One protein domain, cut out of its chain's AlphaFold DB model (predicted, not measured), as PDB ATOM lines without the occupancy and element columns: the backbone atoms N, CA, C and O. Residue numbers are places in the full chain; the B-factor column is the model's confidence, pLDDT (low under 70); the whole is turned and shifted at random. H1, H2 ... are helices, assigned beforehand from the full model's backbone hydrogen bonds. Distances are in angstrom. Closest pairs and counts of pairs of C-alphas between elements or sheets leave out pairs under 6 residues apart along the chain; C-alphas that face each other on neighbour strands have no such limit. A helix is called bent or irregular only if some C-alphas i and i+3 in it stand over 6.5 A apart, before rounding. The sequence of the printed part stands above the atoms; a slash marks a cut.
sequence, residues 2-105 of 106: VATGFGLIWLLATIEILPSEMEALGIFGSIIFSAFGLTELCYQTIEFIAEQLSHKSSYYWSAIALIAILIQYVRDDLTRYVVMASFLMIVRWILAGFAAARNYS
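This is residues 2 to 105 of the 106 residues of an uncharacterized protein of Methylomonas sp. Kb3 (UniProt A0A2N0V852). Two helical hairpins, H1 with H2 and H3 with H4, meet where the long helix H4 crosses the longest helix, H2, almost at a right angle. H1 folds back along the first half of H2, while the later part of H2, H3 and the first part of H4 frame an open triangle, and residues 94 to 105 stick out beyond the crossing. The printed part has 104 residues with four named helices, in the order H1, H2, H3, H4, and no named strand; the class is all helix. The whole is loose, with a radius of gyration of the C-alphas of 17.7 A and spans of 51 by 44 by 26 A.

The hub is H2, residues 21 to 52, which touches the three other helices. With residues 22 to 37 alone it touches H1, residues 2 to 14; the closest C-alphas, those of Trp 10 and Gly 26, are 4.1 A apart. This hairpin has a shallow tilt of 28 degrees, opposite ways. With residues 35 to 40 alone H2 touches residues 85 to 92 of H4, which is residues 76 to 104. The closest C-alphas there, of Phe 36 and Leu 88, are 6.5 A apart, and the two helices are about perpendicular, at 79 degrees. Residues 46 to 51 of H2 touch residues 57 to 60 of H3, which is residues 57 to 74, at a steep tilt of 56 degrees, opposite ways; the C-alphas of Ala 50 and Ser 57 are closest, at 5.0 A. H3 and H4 form the other hairpin, with a shallow tilt of 29 degrees, opposite ways. They touch through residues 68 to 72 and 78 to 82 alone, closest at the C-alphas of Gln 72 and Thr 79, 4.8 A. H1 is apart from H3 and from H4. In H1 and H3 every O i to N i+4 pair is within hydrogen-bond range; in H2 27 of 28 are, in H4 23 of 25.

H2 is 46.9 A from first to last C-alpha, from (60.570, -3.127, 44.123) at C-alpha 21; it is neither bent nor irregular, but only just: C-alphas 21 and 24 are 6.2 A apart. H4 is 42.5 A long and ends with C-alpha 104 at (60.874, -28.980, 13.070). It is only just irregular, with C-alphas 77 and 80 6.7 A apart, and its line is a rough one. H3 measures 26.0 A and H1 18.5 A, H1 beginning with C-alpha 2 at (68.832, -17.180, 34.234).

The C-alphas of Glu 16 and Ser 54 are the two farthest apart, 52.4 A. The printed part has no cut. The links H2 to H3 and H3 to H4 are tight, that from H1 to H2 is short, and there is no long link. Residues 94 to 105, of which 94 to 104 belong to H4, stand free. The mean pLDDT of the printed part is 85.6, and residue 105 is the one printed residue under 70.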
ATOM      1  N   VAL A   2      70.025 -17.957  33.823       70.75
ATOM      2  CA  VAL A   2      68.832 -17.180  34.234       70.75
ATOM      3  C   VAL A   2      68.615 -17.147  35.757       70.75
ATOM      4  O   VAL A   2      68.486 -16.063  36.312       70.75
ATOM      5  N   ALA A   3      68.671 -18.293  36.452       70.75
ATOM      6  CA  ALA A   3      68.546 -18.349  37.921       70.75
ATOM      7  C   ALA A   3      69.589 -17.472  38.638       70.75
ATOM      8  O   ALA A   3      69.258 -16.691  39.524       70.75
ATOM      9  N   THR A   4      70.845 -17.544  38.189       72.94
ATOM     10  CA  THR A   4      71.946 -16.717  38.692       72.94
ATOM     11  C   THR A   4      71.714 -15.229  38.424       72.94
ATOM     12  O   THR A   4      72.055 -14.406  39.263       72.94
ATOM     13  N   GLY A   5      71.095 -14.876  37.290       78.12
ATOM     14  CA  GLY A   5      70.722 -13.499  36.961       78.12
ATOM     15  C   GLY A   5      69.678 -12.926  37.919       78.12
ATOM     16  O   GLY A   5      69.869 -11.835  38.442       78.12
ATOM     17  N   PHE A   6      68.620 -13.678  38.229       78.56
ATOM     18  CA  PHE A   6      67.636 -13.256  39.233       78.56
ATOM     19  C   PHE A   6      68.214 -13.230  40.654       78.56
ATOM     20  O   PHE A   6      67.910 -12.315  41.417       78.56
ATOM     21  N   GLY A   7      69.107 -14.166  40.990       73.38
ATOM     22  CA  GLY A   7      69.869 -14.123  42.241       73.38
ATOM     23  C   GLY A   7      70.757 -12.878  42.357       73.38
ATOM     24  O   GLY A   7      70.869 -12.305  43.435       73.38
ATOM     25  N   LEU A   8      71.332 -12.413  41.244       80.94
ATOM     26  CA  LEU A   8      72.107 -11.173  41.196       80.94
ATOM     27  C   LEU A   8      71.212  -9.936  41.354       80.94
ATOM     28  O   LEU A   8      71.574  -9.029  42.091       80.94
ATOM     29  N   ILE A   9      70.038  -9.911  40.709       81.19
ATOM     30  CA  ILE A   9      69.041  -8.834  40.871       81.19
ATOM     31  C   ILE A   9      68.620  -8.718  42.335       81.19
ATOM     32  O   ILE A   9      68.578  -7.615  42.871       81.19
ATOM     33  N   TRP A  10      68.366  -9.854  42.987       79.38
ATOM     34  CA  TRP A  10      68.064  -9.878  44.412       79.38
ATOM     35  C   TRP A  10      69.211  -9.294  45.239       79.38
ATOM     36  O   TRP A  10      68.993  -8.360  46.000       79.38
ATOM     37  N   LEU A  11      70.438  -9.783  45.042       80.62
ATOM     38  CA  LEU A  11      71.604  -9.307  45.787       80.62
ATOM     39  C   LEU A  11      71.830  -7.801  45.602       80.62
ATOM     40  O   LEU A  11      72.106  -7.117  46.580       80.62
ATOM     41  N   LEU A  12      71.683  -7.289  44.375       83.38
ATOM     42  CA  LEU A  12      71.846  -5.870  44.044       83.38
ATOM     43  C   LEU A  12      70.743  -4.988  44.646       83.38
ATOM     44  O   LEU A  12      71.026  -3.857  45.035       83.38
ATOM     45  N   ALA A  13      69.511  -5.491  44.747       79.56
ATOM     46  CA  ALA A  13      68.423  -4.789  45.427       79.56
ATOM     47  C   ALA A  13      68.633  -4.762  46.953       79.56
ATOM     48  O   ALA A  13      68.452  -3.719  47.572       79.56
ATOM     49  N   THR A  14      69.109  -5.863  47.546       80.12
ATOM     50  CA  THR A  14      69.400  -5.963  48.990       80.12
ATOM     51  C   THR A  14      70.502  -5.005  49.447       80.12
ATOM     52  O   THR A  14      70.473  -4.528  50.576       80.12
ATOM     53  N   ILE A  15      71.481  -4.715  48.584       88.31
ATOM     54  CA  ILE A  15      72.546  -3.736  48.866       88.31
ATOM     55  C   ILE A  15      72.197  -2.312  48.400       88.31
ATOM     56  O   ILE A  15      73.095  -1.490  48.243       88.31
ATOM     57  N   GLU A  16      70.911  -2.032  48.156       82.88
ATOM     58  CA  GLU A  16      70.356  -0.719  47.780       82.88
ATOM     59  C   GLU A  16      70.903  -0.121  46.466       82.88
ATOM     60  O   GLU A  16      70.715   1.060  46.179       82.88
ATOM     61  N   ILE A  17      71.553  -0.929  45.619       86.12
ATOM     62  CA  ILE A  17      72.004  -0.499  44.283       86.12
ATOM     63  C   ILE A  17      70.827  -0.459  43.298       86.12
ATOM     64  O   ILE A  17      70.813   0.360  42.378       86.12
ATOM     65  N   LEU A  18      69.844  -1.344  43.481       83.00
ATOM     66  CA  LEU A  18      68.610  -1.409  42.698       83.00
ATOM     67  C   LEU A  18      67.386  -1.015  43.547       83.00
ATOM     68  O   LEU A  18      67.420  -1.180  44.766       83.00
ATOM     69  N   PRO A  19      66.283  -0.552  42.920       82.00
ATOM     70  CA  PRO A  19      65.035  -0.269  43.626       82.00
ATOM     71  C   PRO A  19      64.541  -1.493  44.406       82.00
ATOM     72  O   PRO A  19      64.539  -2.605  43.875       82.00
ATOM     73  N   SER A  20      64.049  -1.285  45.627       76.00
ATOM     74  CA  SER A  20      63.513  -2.350  46.492       76.00
ATOM     75  C   SER A  20      62.332  -3.107  45.867       76.00
ATOM     76  O   SER A  20      62.122  -4.285  46.139       76.00
ATOM     77  N   GLU A  21      61.608  -2.481  44.938       80.75
ATOM     78  CA  GLU A  21      60.570  -3.127  44.123       80.75
ATOM     79  C   GLU A  21      61.116  -4.300  43.284       80.75
ATOM     80  O   GLU A  21      60.400  -5.266  43.007       80.75
ATOM     81  N   MET A  22      62.399  -4.256  42.906       78.88
ATOM     82  CA  MET A  22      63.072  -5.323  42.162       78.88
ATOM     83  C   MET A  22      63.543  -6.476  43.054       78.88
ATOM     84  O   MET A  22      63.824  -7.558  42.535       78.88
ATOM     85  N   GLU A  23      63.582  -6.293  44.375       81.12
ATOM     86  CA  GLU A  23      63.972  -7.339  45.324       81.12
ATOM     87  C   GLU A  23      62.999  -8.523  45.259       81.12
ATOM     88  O   GLU A  23      63.415  -9.672  45.098       81.12
ATOM     89  N   ALA A  24      61.693  -8.240  45.271       80.81
ATOM     90  CA  ALA A  24      60.646  -9.255  45.176       80.81
ATOM     91  C   ALA A  24      60.735 -10.055  43.866       80.81
ATOM     92  O   ALA A  24      60.593 -11.280  43.863       80.81
ATOM     93  N   LEU A  25      61.021  -9.372  42.754       83.19
ATOM     94  CA  LEU A  25      61.204  -9.991  41.443       83.19
ATOM     95  C   LEU A  25      62.478 -10.850  41.395       83.19
ATOM     96  O   LEU A  25      62.453 -11.955  40.849       83.19
ATOM     97  N   GLY A  26      63.565 -10.379  42.010       79.25
ATOM     98  CA  GLY A  26      64.815 -11.121  42.167       79.25
ATOM     99  C   GLY A  26      64.635 -12.410  42.972       79.25
ATOM    100  O   GLY A  26      65.016 -13.483  42.503       79.25
ATOM    101  N   ILE A  27      63.993 -12.336  44.143       81.50
ATOM    102  CA  ILE A  27      63.723 -13.500  45.003       81.50
ATOM    103  C   ILE A  27      62.829 -14.504  44.275       81.50
ATOM    104  O   ILE A  27      63.164 -15.687  44.183       81.50
ATOM    105  N   PHE A  28      61.707 -14.038  43.726       82.94
ATOM    106  CA  PHE A  28      60.734 -14.900  43.061       82.94
ATOM    107  C   PHE A  28      61.344 -15.613  41.851       82.94
ATOM    108  O   PHE A  28      61.247 -16.837  41.727       82.94
ATOM    109  N   GLY A  29      62.040 -14.865  40.990       80.88
ATOM    110  CA  GLY A  29      62.722 -15.431  39.835       80.88
ATOM    111  C   GLY A  29      63.844 -16.388  40.235       80.88
ATOM    112  O   GLY A  29      63.955 -17.468  39.660       80.88
ATOM    113  N   SER A  30      64.633 -16.056  41.258       81.62
ATOM    114  CA  SER A  30      65.720 -16.917  41.735       81.62
ATOM    115  C   SER A  30      65.186 -18.269  42.207       81.62
ATOM    116  O   SER A  30      65.676 -19.308  41.762       81.62
ATOM    117  N   ILE A  31      64.129 -18.274  43.027       84.00
ATOM    118  CA  ILE A  31      63.518 -19.505  43.549       84.00
ATOM    119  C   ILE A  31      62.941 -20.352  42.410       84.00
ATOM    120  O   ILE A  31      63.250 -21.541  42.312       84.00
ATOM    121  N   ILE A  32      62.141 -19.755  41.523       84.19
ATOM    122  CA  ILE A  32      61.482 -20.496  40.438       84.19
ATOM    123  C   ILE A  32      62.503 -21.063  39.459       84.19
ATOM    124  O   ILE A  32      62.484 -22.261  39.177       84.19
ATOM    125  N   PHE A  33      63.420 -20.238  38.951       83.12
ATOM    126  CA  PHE A  33      64.406 -20.707  37.980       83.12
ATOM    127  C   PHE A  33      65.405 -21.689  38.598       83.12
ATOM    128  O   PHE A  33      65.878 -22.576  37.889       83.12
ATOM    129  N   SER A  34      65.696 -21.592  39.899       82.94
ATOM    130  CA  SER A  34      66.498 -22.605  40.597       82.94
ATOM    131  C   SER A  34      65.753 -23.933  40.716       82.94
ATOM    132  O   SER A  34      66.344 -24.979  40.461       82.94
ATOM    133  N   ALA A  35      64.452 -23.912  41.021       86.00
ATOM    134  CA  ALA A  35      63.629 -25.120  41.066       86.00
ATOM    135  C   ALA A  35      63.536 -25.801  39.688       86.00
ATOM    136  O   ALA A  35      63.712 -27.017  39.587       86.00
ATOM    137  N   PHE A  36      63.348 -25.027  38.614       84.94
ATOM    138  CA  PHE A  36      63.423 -25.543  37.242       84.94
ATOM    139  C   PHE A  36      64.814 -26.081  36.895       84.94
ATOM    140  O   PHE A  36      64.919 -27.152  36.304       84.94
ATOM    141  N   GLY A  37      65.882 -25.383  37.292       85.38
ATOM    142  CA  GLY A  37      67.257 -25.832  37.070       85.38
ATOM    143  C   GLY A  37      67.566 -27.156  37.768       85.38
ATOM    144  O   GLY A  37      68.151 -28.049  37.162       85.38
ATOM    145  N   LEU A  38      67.118 -27.318  39.014       86.75
ATOM    146  CA  LEU A  38      67.268 -28.566  39.760       86.75
ATOM    147  C   LEU A  38      66.472 -29.704  39.111       86.75
ATOM    148  O   LEU A  38      66.984 -30.809  38.960       86.75
ATOM    149  N   THR A  39      65.246 -29.413  38.675       86.31
ATOM    150  CA  THR A  39      64.388 -30.366  37.959       86.31
ATOM    151  C   THR A  39      65.056 -30.854  36.668       86.31
ATOM    152  O   THR A  39      65.079 -32.053  36.388       86.31
ATOM    153  N   GLU A  40      65.654 -29.942  35.897       86.06
ATOM    154  CA  GLU A  40      66.395 -30.276  34.679       86.06
ATOM    155  C   GLU A  40      67.624 -31.144  34.978       86.06
ATOM    156  O   GLU A  40      67.859 -32.137  34.290       86.06
ATOM    157  N   LEU A  41      68.366 -30.818  36.040       88.44
ATOM    158  CA  LEU A  41      69.532 -31.582  36.471       88.44
ATOM    159  C   LEU A  41      69.155 -33.009  36.878       88.44
ATOM    160  O   LEU A  41      69.833 -33.954  36.476       88.44
ATOM    161  N   CYS A  42      68.058 -33.191  37.619       87.25
ATOM    162  CA  CYS A  42      67.558 -34.518  37.978       87.25
ATOM    163  C   CYS A  42      67.193 -35.337  36.736       87.25
ATOM    164  O   CYS A  42      67.603 -36.491  36.628       87.25
ATOM    165  N   TYR A  43      66.481 -34.739  35.780       88.50
ATOM    166  CA  TYR A  43      66.148 -35.414  34.527       88.50
ATOM    167  C   TYR A  43      67.389 -35.845  33.752       88.50
ATOM    168  O   TYR A  43      67.503 -37.012  33.386       88.50
ATOM    169  N   GLN A  44      68.337 -34.931  33.527       90.25
ATOM    170  CA  GLN A  44      69.556 -35.238  32.777       90.25
ATOM    171  C   GLN A  44      70.389 -36.307  33.479       90.25
ATOM    172  O   GLN A  44      70.947 -37.176  32.821       90.25
ATOM    173  N   THR A  45      70.420 -36.285  34.812       90.75
ATOM    174  CA  THR A  45      71.092 -37.310  35.614       90.75
ATOM    175  C   THR A  45      70.470 -38.689  35.393       90.75
ATOM    176  O   THR A  45      71.197 -39.661  35.206       90.75
ATOM    177  N   ILE A  46      69.139 -38.790  35.379       89.75
ATOM    178  CA  ILE A  46      68.432 -40.059  35.150       89.75
ATOM    179  C   ILE A  46      68.690 -40.582  33.736       89.75
ATOM    180  O   ILE A  46      69.004 -41.761  33.582       89.75
ATOM    181  N   GLU A  47      68.596 -39.722  32.720       91.12
ATOM    182  CA  GLU A  47      68.897 -40.108  31.336       91.12
ATOM    183  C   GLU A  47      70.359 -40.548  31.186       91.12
ATOM    184  O   GLU A  47      70.621 -41.602  30.612       91.12
ATOM    185  N   PHE A  48      71.303 -39.818  31.788       90.94
ATOM    186  CA  PHE A  48      72.722 -40.169  31.777       90.94
ATOM    187  C   PHE A  48      72.986 -41.529  32.434       90.94
ATOM    188  O   PHE A  48      73.686 -42.366  31.872       90.94
ATOM    189  N   ILE A  49      72.410 -41.786  33.613       90.50
ATOM    190  CA  ILE A  49      72.553 -43.078  34.301       90.50
ATOM    191  C   ILE A  49      71.937 -44.204  33.466       90.50
ATOM    192  O   ILE A  49      72.522 -45.283  33.361       90.50
ATOM    193  N   ALA A  50      70.765 -43.974  32.873       91.19
ATOM    194  CA  ALA A  50      70.108 -44.958  32.025       91.19
ATOM    195  C   ALA A  50      70.970 -45.311  30.804       91.19
ATOM    196  O   ALA A  50      71.145 -46.494  30.512       91.19
ATOM    197  N   GLU A  51      71.566 -44.309  30.157       92.00
ATOM    198  CA  GLU A  51      72.482 -44.486  29.032       92.00
ATOM    199  C   GLU A  51      73.751 -45.251  29.440       92.00
ATOM    200  O   GLU A  51      74.088 -46.253  28.810       92.00
ATOM    201  N   GLN A  52      74.399 -44.862  30.544       92.44
ATOM    202  CA  GLN A  52      75.594 -45.542  31.066       92.44
ATOM    203  C   GLN A  52      75.339 -47.017  31.396       92.44
ATOM    204  O   GLN A  52      76.201 -47.868  31.188       92.44
ATOM    205  N   LEU A  53      74.142 -47.335  31.892       90.38
ATOM    206  CA  LEU A  53      73.748 -48.698  32.242       90.38
ATOM    207  C   LEU A  53      73.089 -49.455  31.080       90.38
ATOM    208  O   LEU A  53      72.654 -50.588  31.273       90.38
ATOM    209  N   SER A  54      73.002 -48.865  29.880       88.75
ATOM    210  CA  SER A  54      72.293 -49.442  28.722       88.75
ATOM    211  C   SER A  54      70.848 -49.862  29.040       88.75
ATOM    212  O   SER A  54      70.299 -50.809  28.471       88.75
ATOM    213  N   HIS A  55      70.215 -49.162  29.979       89.81
ATOM    214  CA  HIS A  55      68.839 -49.378  30.403       89.81
ATOM    215  C   HIS A  55      67.914 -48.358  29.737       89.81
ATOM    216  O   HIS A  55      68.305 -47.244  29.404       89.81
ATOM    217  N   LYS A  56      66.634 -48.708  29.591       86.94
ATOM    218  CA  LYS A  56      65.627 -47.730  29.165       86.94
ATOM    219  C   LYS A  56      65.331 -46.774  30.320       86.94
ATOM    220  O   LYS A  56      64.896 -47.225  31.381       86.94
ATOM    221  N   SER A  57      65.488 -45.468  30.099       86.44
ATOM    222  CA  SER A  57      65.205 -44.431  31.107       86.44
ATOM    223  C   SER A  57      63.766 -44.482  31.629       86.44
ATOM    224  O   SER A  57      63.515 -44.219  32.803       86.44
ATOM    225  N   SER A  58      62.830 -44.952  30.797       88.31
ATOM    226  CA  SER A  58      61.431 -45.208  31.165       88.31
ATOM    227  C   SER A  58      61.259 -46.047  32.442       88.31
ATOM    228  O   SER A  58      60.321 -45.788  33.196       88.31
ATOM    229  N   TYR A  59      62.160 -46.995  32.733       88.94
ATOM    230  CA  TYR A  59      62.093 -47.794  33.964       88.94
ATOM    231  C   TYR A  59      62.405 -46.981  35.226       88.94
ATOM    232  O   TYR A  59      61.805 -47.203  36.275       88.94
ATOM    233  N   TYR A  60      63.316 -46.013  35.137       89.06
ATOM    234  CA  TYR A  60      63.628 -45.127  36.258       89.06
ATOM    235  C   TYR A  60      62.493 -44.131  36.488       89.06
ATOM    236  O   TYR A  60      62.088 -43.902  37.626       89.06
ATOM    237  N   TRP A  61      61.913 -43.597  35.410       90.00
ATOM    238  CA  TRP A  61      60.768 -42.693  35.495       90.00
ATOM    239  C   TRP A  61      59.529 -43.360  36.100       90.00
ATOM    240  O   TRP A  61      58.854 -42.748  36.929       90.00
ATOM    241  N   SER A  62      59.251 -44.620  35.753       89.81
ATOM    242  CA  SER A  62      58.143 -45.365  36.362       89.81
ATOM    243  C   SER A  62      58.393 -45.667  37.843       89.81
ATOM    244  O   SER A  62      57.476 -45.517  38.652       89.81
ATOM    245  N   ALA A  63      59.627 -46.003  38.229       91.12
ATOM    246  CA  ALA A  63      60.000 -46.183  39.631       91.12
ATOM    247  C   ALA A  63      59.827 -44.887  40.443       91.12
ATOM    248  O   ALA A  63      59.264 -44.916  41.535       91.12
ATOM    249  N   ILE A  64      60.237 -43.739  39.894       90.75
ATOM    250  CA  ILE A  64      60.053 -42.424  40.527       90.75
ATOM    251  C   ILE A  64      58.568 -42.094  40.696       90.75
ATOM    252  O   ILE A  64      58.166 -41.632  41.763       90.75
ATOM    253  N   ALA A  65      57.740 -42.365  39.683       89.81
ATOM    254  CA  ALA A  65      56.296 -42.165  39.778       89.81
ATOM    255  C   ALA A  65      55.669 -43.039  40.878       89.81
ATOM    256  O   ALA A  65      54.844 -42.560  41.655       89.81
ATOM    257  N   LEU A  66      56.099 -44.296  40.996       92.19
ATOM    258  CA  LEU A  66      55.631 -45.196  42.047       92.19
ATOM    259  C   LEU A  66      56.052 -44.714  43.443       92.19
ATOM    260  O   LEU A  66      55.228 -44.685  44.354       92.19
ATOM    261  N   ILE A  67      57.299 -44.260  43.606       91.19
ATOM    262  CA  ILE A  67      57.777 -43.650  44.856       91.19
ATOM    263  C   ILE A  67      56.954 -42.402  45.198       91.19
ATOM    264  O   ILE A  67      56.553 -42.237  46.347       91.19
ATOM    265  N   ALA A  68      56.652 -41.548  44.220       88.94
ATOM    266  CA  ALA A  68      55.834 -40.357  44.423       88.94
ATOM    267  C   ALA A  68      54.428 -40.703  44.943       88.94
ATOM    268  O   ALA A  68      53.966 -40.085  45.899       88.94
ATOM    269  N   ILE A  69      53.779 -41.720  44.366       91.12
ATOM    270  CA  ILE A  69      52.466 -42.210  44.820       91.12
ATOM    271  C   ILE A  69      52.552 -42.759  46.249       91.12
ATOM    272  O   ILE A  69      51.709 -42.440  47.084       91.12
ATOM    273  N   LEU A  70      53.588 -43.545  46.559       91.94
ATOM    274  CA  LEU A  70      53.793 -44.081  47.906       91.94
ATOM    275  C   LEU A  70      54.021 -42.972  48.936       91.94
ATOM    276  O   LEU A  70      53.463 -43.035  50.026       91.94
ATOM    277  N   ILE A  71      54.800 -41.940  48.601       89.38
ATOM    278  CA  ILE A  71      55.011 -40.791  49.490       89.38
ATOM    279  C   ILE A  71      53.686 -40.078  49.757       89.38
ATOM    280  O   ILE A  71      53.398 -39.794  50.915       89.38
ATOM    281  N   GLN A  72      52.872 -39.841  48.724       88.62
ATOM    282  CA  GLN A  72      51.555 -39.219  48.893       88.62
ATOM    283  C   GLN A  72      50.635 -40.057  49.784       88.62
ATOM    284  O   GLN A  72      49.904 -39.507  50.595       88.62
ATOM    285  N   TYR A  73      50.691 -41.382  49.661       89.56
ATOM    286  CA  TYR A  73      49.871 -42.283  50.468       89.56
ATOM    287  C   TYR A  73      50.317 -42.353  51.937       89.56
ATOM    288  O   TYR A  73      49.485 -42.459  52.832       89.56
ATOM    289  N   VAL A  74      51.628 -42.330  52.196       91.94
ATOM    290  CA  VAL A  74      52.185 -42.549  53.544       91.94
ATOM    291  C   VAL A  74      52.391 -41.241  54.314       91.94
ATOM    292  O   VAL A  74      52.361 -41.242  55.545       91.94
ATOM    293  N   ARG A  75      52.662 -40.124  53.629       89.69
ATOM    294  CA  ARG A  75      53.060 -38.848  54.242       89.69
ATOM    295  C   ARG A  75      52.376 -37.663  53.568       89.69
ATOM    296  O   ARG A  75      52.961 -37.017  52.698       89.69
ATOM    297  N   ASP A  76      51.206 -37.302  54.084       85.50
ATOM    298  CA  ASP A  76      50.453 -36.127  53.628       85.50
ATOM    299  C   ASP A  76      51.258 -34.817  53.692       85.50
ATOM    300  O   ASP A  76      51.150 -33.980  52.795       85.50
ATOM    301  N   ASP A  77      52.148 -34.659  54.679       88.56
ATOM    302  CA  ASP A  77      53.019 -33.477  54.789       88.56
ATOM    303  C   ASP A  77      53.942 -33.303  53.572       88.56
ATOM    304  O   ASP A  77      54.316 -32.186  53.202       88.56
ATOM    305  N   LEU A  78      54.325 -34.414  52.936       88.19
ATOM    306  CA  LEU A  78      55.214 -34.421  51.780       88.19
ATOM    307  C   LEU A  78      54.456 -34.308  50.456       88.19
ATOM    308  O   LEU A  78      55.056 -33.927  49.449       88.19
ATOM    309  N   THR A  79      53.143 -34.553  50.456       87.81
ATOM    310  CA  THR A  79      52.284 -34.488  49.267       87.81
ATOM    311  C   THR A  79      52.430 -33.159  48.539       87.81
ATOM    312  O   THR A  79      52.581 -33.140  47.319       87.81
ATOM    313  N   ARG A  80      52.495 -32.036  49.265       87.06
ATOM    314  CA  ARG A  80      52.656 -30.708  48.650       87.06
ATOM    315  C   ARG A  80      53.958 -30.576  47.855       87.06
ATOM    316  O   ARG A  80      53.955 -29.986  46.776       87.06
ATOM    317  N   TYR A  81      55.057 -31.131  48.363       86.75
ATOM    318  CA  TYR A  81      56.348 -31.104  47.673       86.75
ATOM    319  C   TYR A  81      56.357 -32.033  46.461       86.75
ATOM    320  O   TYR A  81      56.859 -31.648  45.406       86.75
ATOM    321  N   VAL A  82      55.750 -33.218  46.583       87.25
ATOM    322  CA  VAL A  82      55.616 -34.165  45.469       87.25
ATOM    323  C   VAL A  82      54.793 -33.553  44.337       87.25
ATOM    324  O   VAL A  82      55.233 -33.570  43.192       87.25
ATOM    325  N   VAL A  83      53.648 -32.942  44.650       88.62
ATOM    326  CA  VAL A  83      52.798 -32.259  43.663       88.62
ATOM    327  C   VAL A  83      53.560 -31.128  42.972       88.62
ATOM    328  O   VAL A  83      53.509 -31.021  41.747       88.62
ATOM    329  N   MET A  84      54.309 -30.315  43.726       88.19
ATOM    330  CA  MET A  84      55.133 -29.248  43.151       88.19
ATOM    331  C   MET A  84      56.207 -29.803  42.202       88.19
ATOM    332  O   MET A  84      56.369 -29.296  41.094       88.19
ATOM    333  N   ALA A  85      56.912 -30.867  42.595       86.12
ATOM    334  CA  ALA A  85      57.925 -31.505  41.755       86.12
ATOM    335  C   ALA A  85      57.320 -32.100  40.470       86.12
ATOM    336  O   ALA A  85      57.853 -31.894  39.379       86.12
ATOM    337  N   SER A  86      56.173 -32.780  40.572       88.00
ATOM    338  CA  SER A  86      55.440 -33.293  39.409       88.00
ATOM    339  C   SER A  86      54.995 -32.170  38.473       88.00
ATOM    340  O   SER A  86      55.139 -32.292  37.258       88.00
ATOM    341  N   PHE A  87      54.507 -31.054  39.018       90.25
ATOM    342  CA  PHE A  87      54.126 -29.886  38.228       90.25
ATOM    343  C   PHE A  87      55.318 -29.306  37.452       90.25
ATOM    344  O   PHE A  87      55.210 -29.090  36.245       90.25
ATOM    345  N   LEU A  88      56.472 -29.123  38.102       89.50
ATOM    346  CA  LEU A  88      57.688 -28.626  37.446       89.50
ATOM    347  C   LEU A  88      58.141 -29.543  36.300       89.50
ATOM    348  O   LEU A  88      58.501 -29.053  35.229       89.50
ATOM    349  N   MET A  89      58.061 -30.863  36.492       87.44
ATOM    350  CA  MET A  89      58.374 -31.852  35.455       87.44
ATOM    351  C   MET A  89      57.430 -31.755  34.248       87.44
ATOM    352  O   MET A  89      57.894 -31.801  33.108       87.44
ATOM    353  N   ILE A  90      56.126 -31.569  34.478       89.12
ATOM    354  CA  ILE A  90      55.135 -31.382  33.405       89.12
ATOM    355  C   ILE A  90      55.412 -30.090  32.637       89.12
ATOM    356  O   ILE A  90      55.464 -30.108  31.408       89.12
ATOM    357  N   VAL A  91      55.634 -28.975  33.340       88.94
ATOM    358  CA  VAL A  91      55.939 -27.691  32.692       88.94
ATOM    359  C   VAL A  91      57.212 -27.804  31.855       88.94
ATOM    360  O   VAL A  91      57.223 -27.377  30.703       88.94
ATOM    361  N   ARG A  92      58.262 -28.445  32.378       86.94
ATOM    362  CA  ARG A  92      59.487 -28.730  31.619       86.94
ATOM    363  C   ARG A  92      59.204 -29.562  30.365       86.94
ATOM    364  O   ARG A  92      59.722 -29.228  29.302       86.94
ATOM    365  N   TRP A  93      58.389 -30.614  30.461       86.75
ATOM    366  CA  TRP A  93      58.046 -31.462  29.314       86.75
ATOM    367  C   TRP A  93      57.303 -30.676  28.229       86.75
ATOM    368  O   TRP A  93      57.646 -30.776  27.053       86.75
ATOM    369  N   ILE A  94      56.359 -29.817  28.627       89.56
ATOM    370  CA  ILE A  94      55.639 -28.915  27.722       89.56
ATOM    371  C   ILE A  94      56.610 -27.948  27.029       89.56
ATOM    372  O   ILE A  94      56.582 -27.822  25.804       89.56
ATOM    373  N   LEU A  95      57.497 -27.290  27.783       87.44
ATOM    374  CA  LEU A  95      58.490 -26.355  27.236       87.44
ATOM    375  C   LEU A  95      59.439 -27.038  26.244       87.44
ATOM    376  O   LEU A  95      59.694 -26.499  25.166       87.44
ATOM    377  N   ALA A  96      59.925 -28.236  26.577       85.25
ATOM    378  CA  ALA A  96      60.756 -29.037  25.684       85.25
ATOM    379  C   ALA A  96      59.993 -29.447  24.413       85.25
ATOM    380  O   ALA A  96      60.543 -29.361  23.316       85.25
ATOM    381  N   GLY A  97      58.717 -29.824  24.542       85.50
ATOM    382  CA  GLY A  97      57.843 -30.145  23.413       85.50
ATOM    383  C   GLY A  97      57.658 -28.967  22.455       85.50
ATOM    384  O   GLY A  97      57.813 -29.129  21.245       85.50
ATOM    385  N   PHE A  98      57.415 -27.763  22.979       88.88
ATOM    386  CA  PHE A  98      57.337 -26.547  22.162       88.88
ATOM    387  C   PHE A  98      58.668 -26.202  21.487       88.88
ATOM    388  O   PHE A  98      58.681 -25.838  20.310       88.88
ATOM    389  N   ALA A  99      59.789 -26.330  22.202       86.38
ATOM    390  CA  ALA A  99      61.114 -26.090  21.636       86.38
ATOM    391  C   ALA A  99      61.431 -27.070  20.491       86.38
ATOM    392  O   ALA A  99      61.911 -26.652  19.439       86.38
ATOM    393  N   ALA A 100      61.096 -28.351  20.661       85.44
ATOM    394  CA  ALA A 100      61.241 -29.359  19.618       85.44
ATOM    395  C   ALA A 100      60.342 -29.057  18.408       85.44
ATOM    396  O   ALA A 100      60.830 -29.034  17.282       85.44
ATOM    397  N   ALA A 101      59.058 -28.754  18.630       86.06
ATOM    398  CA  ALA A 101      58.114 -28.418  17.562       86.06
ATOM    399  C   ALA A 101      58.570 -27.206  16.735       86.06
ATOM    400  O   ALA A 101      58.458 -27.214  15.510       86.06
ATOM    401  N   ARG A 102      59.145 -26.188  17.387       83.56
ATOM    402  CA  ARG A 102      59.735 -25.032  16.704       83.56
ATOM    403  C   ARG A 102      60.898 -25.437  15.796       83.56
ATOM    404  O   ARG A 102      60.954 -24.966  14.665       83.56
ATOM    405  N   ASN A 103      61.790 -26.310  16.260       79.38
ATOM    406  CA  ASN A 103      62.939 -26.760  15.469       79.38
ATOM    407  C   ASN A 103      62.537 -27.574  14.230       79.38
ATOM    408  O   ASN A 103      63.255 -27.532  13.242       79.38
ATOM    409  N   TYR A 104      61.400 -28.277  14.250       75.00
ATOM    410  CA  TYR A 104      60.874 -28.980  13.070       75.00
ATOM    411  C   TYR A 104      60.211 -28.056  12.035       75.00
ATOM    412  O   TYR A 104      59.932 -28.493  10.922       75.00
ATOM    413  N   SER A 105      59.908 -26.808  12.406       68.69
ATOM    414  CA  SER A 105      59.253 -25.823  11.532       68.69
ATOM    415  C   SER A 105      60.221 -24.880  10.801       68.69
ATOM    416  O   SER A 105      59.763 -24.034  10.032       68.69
TER     417      SER A 105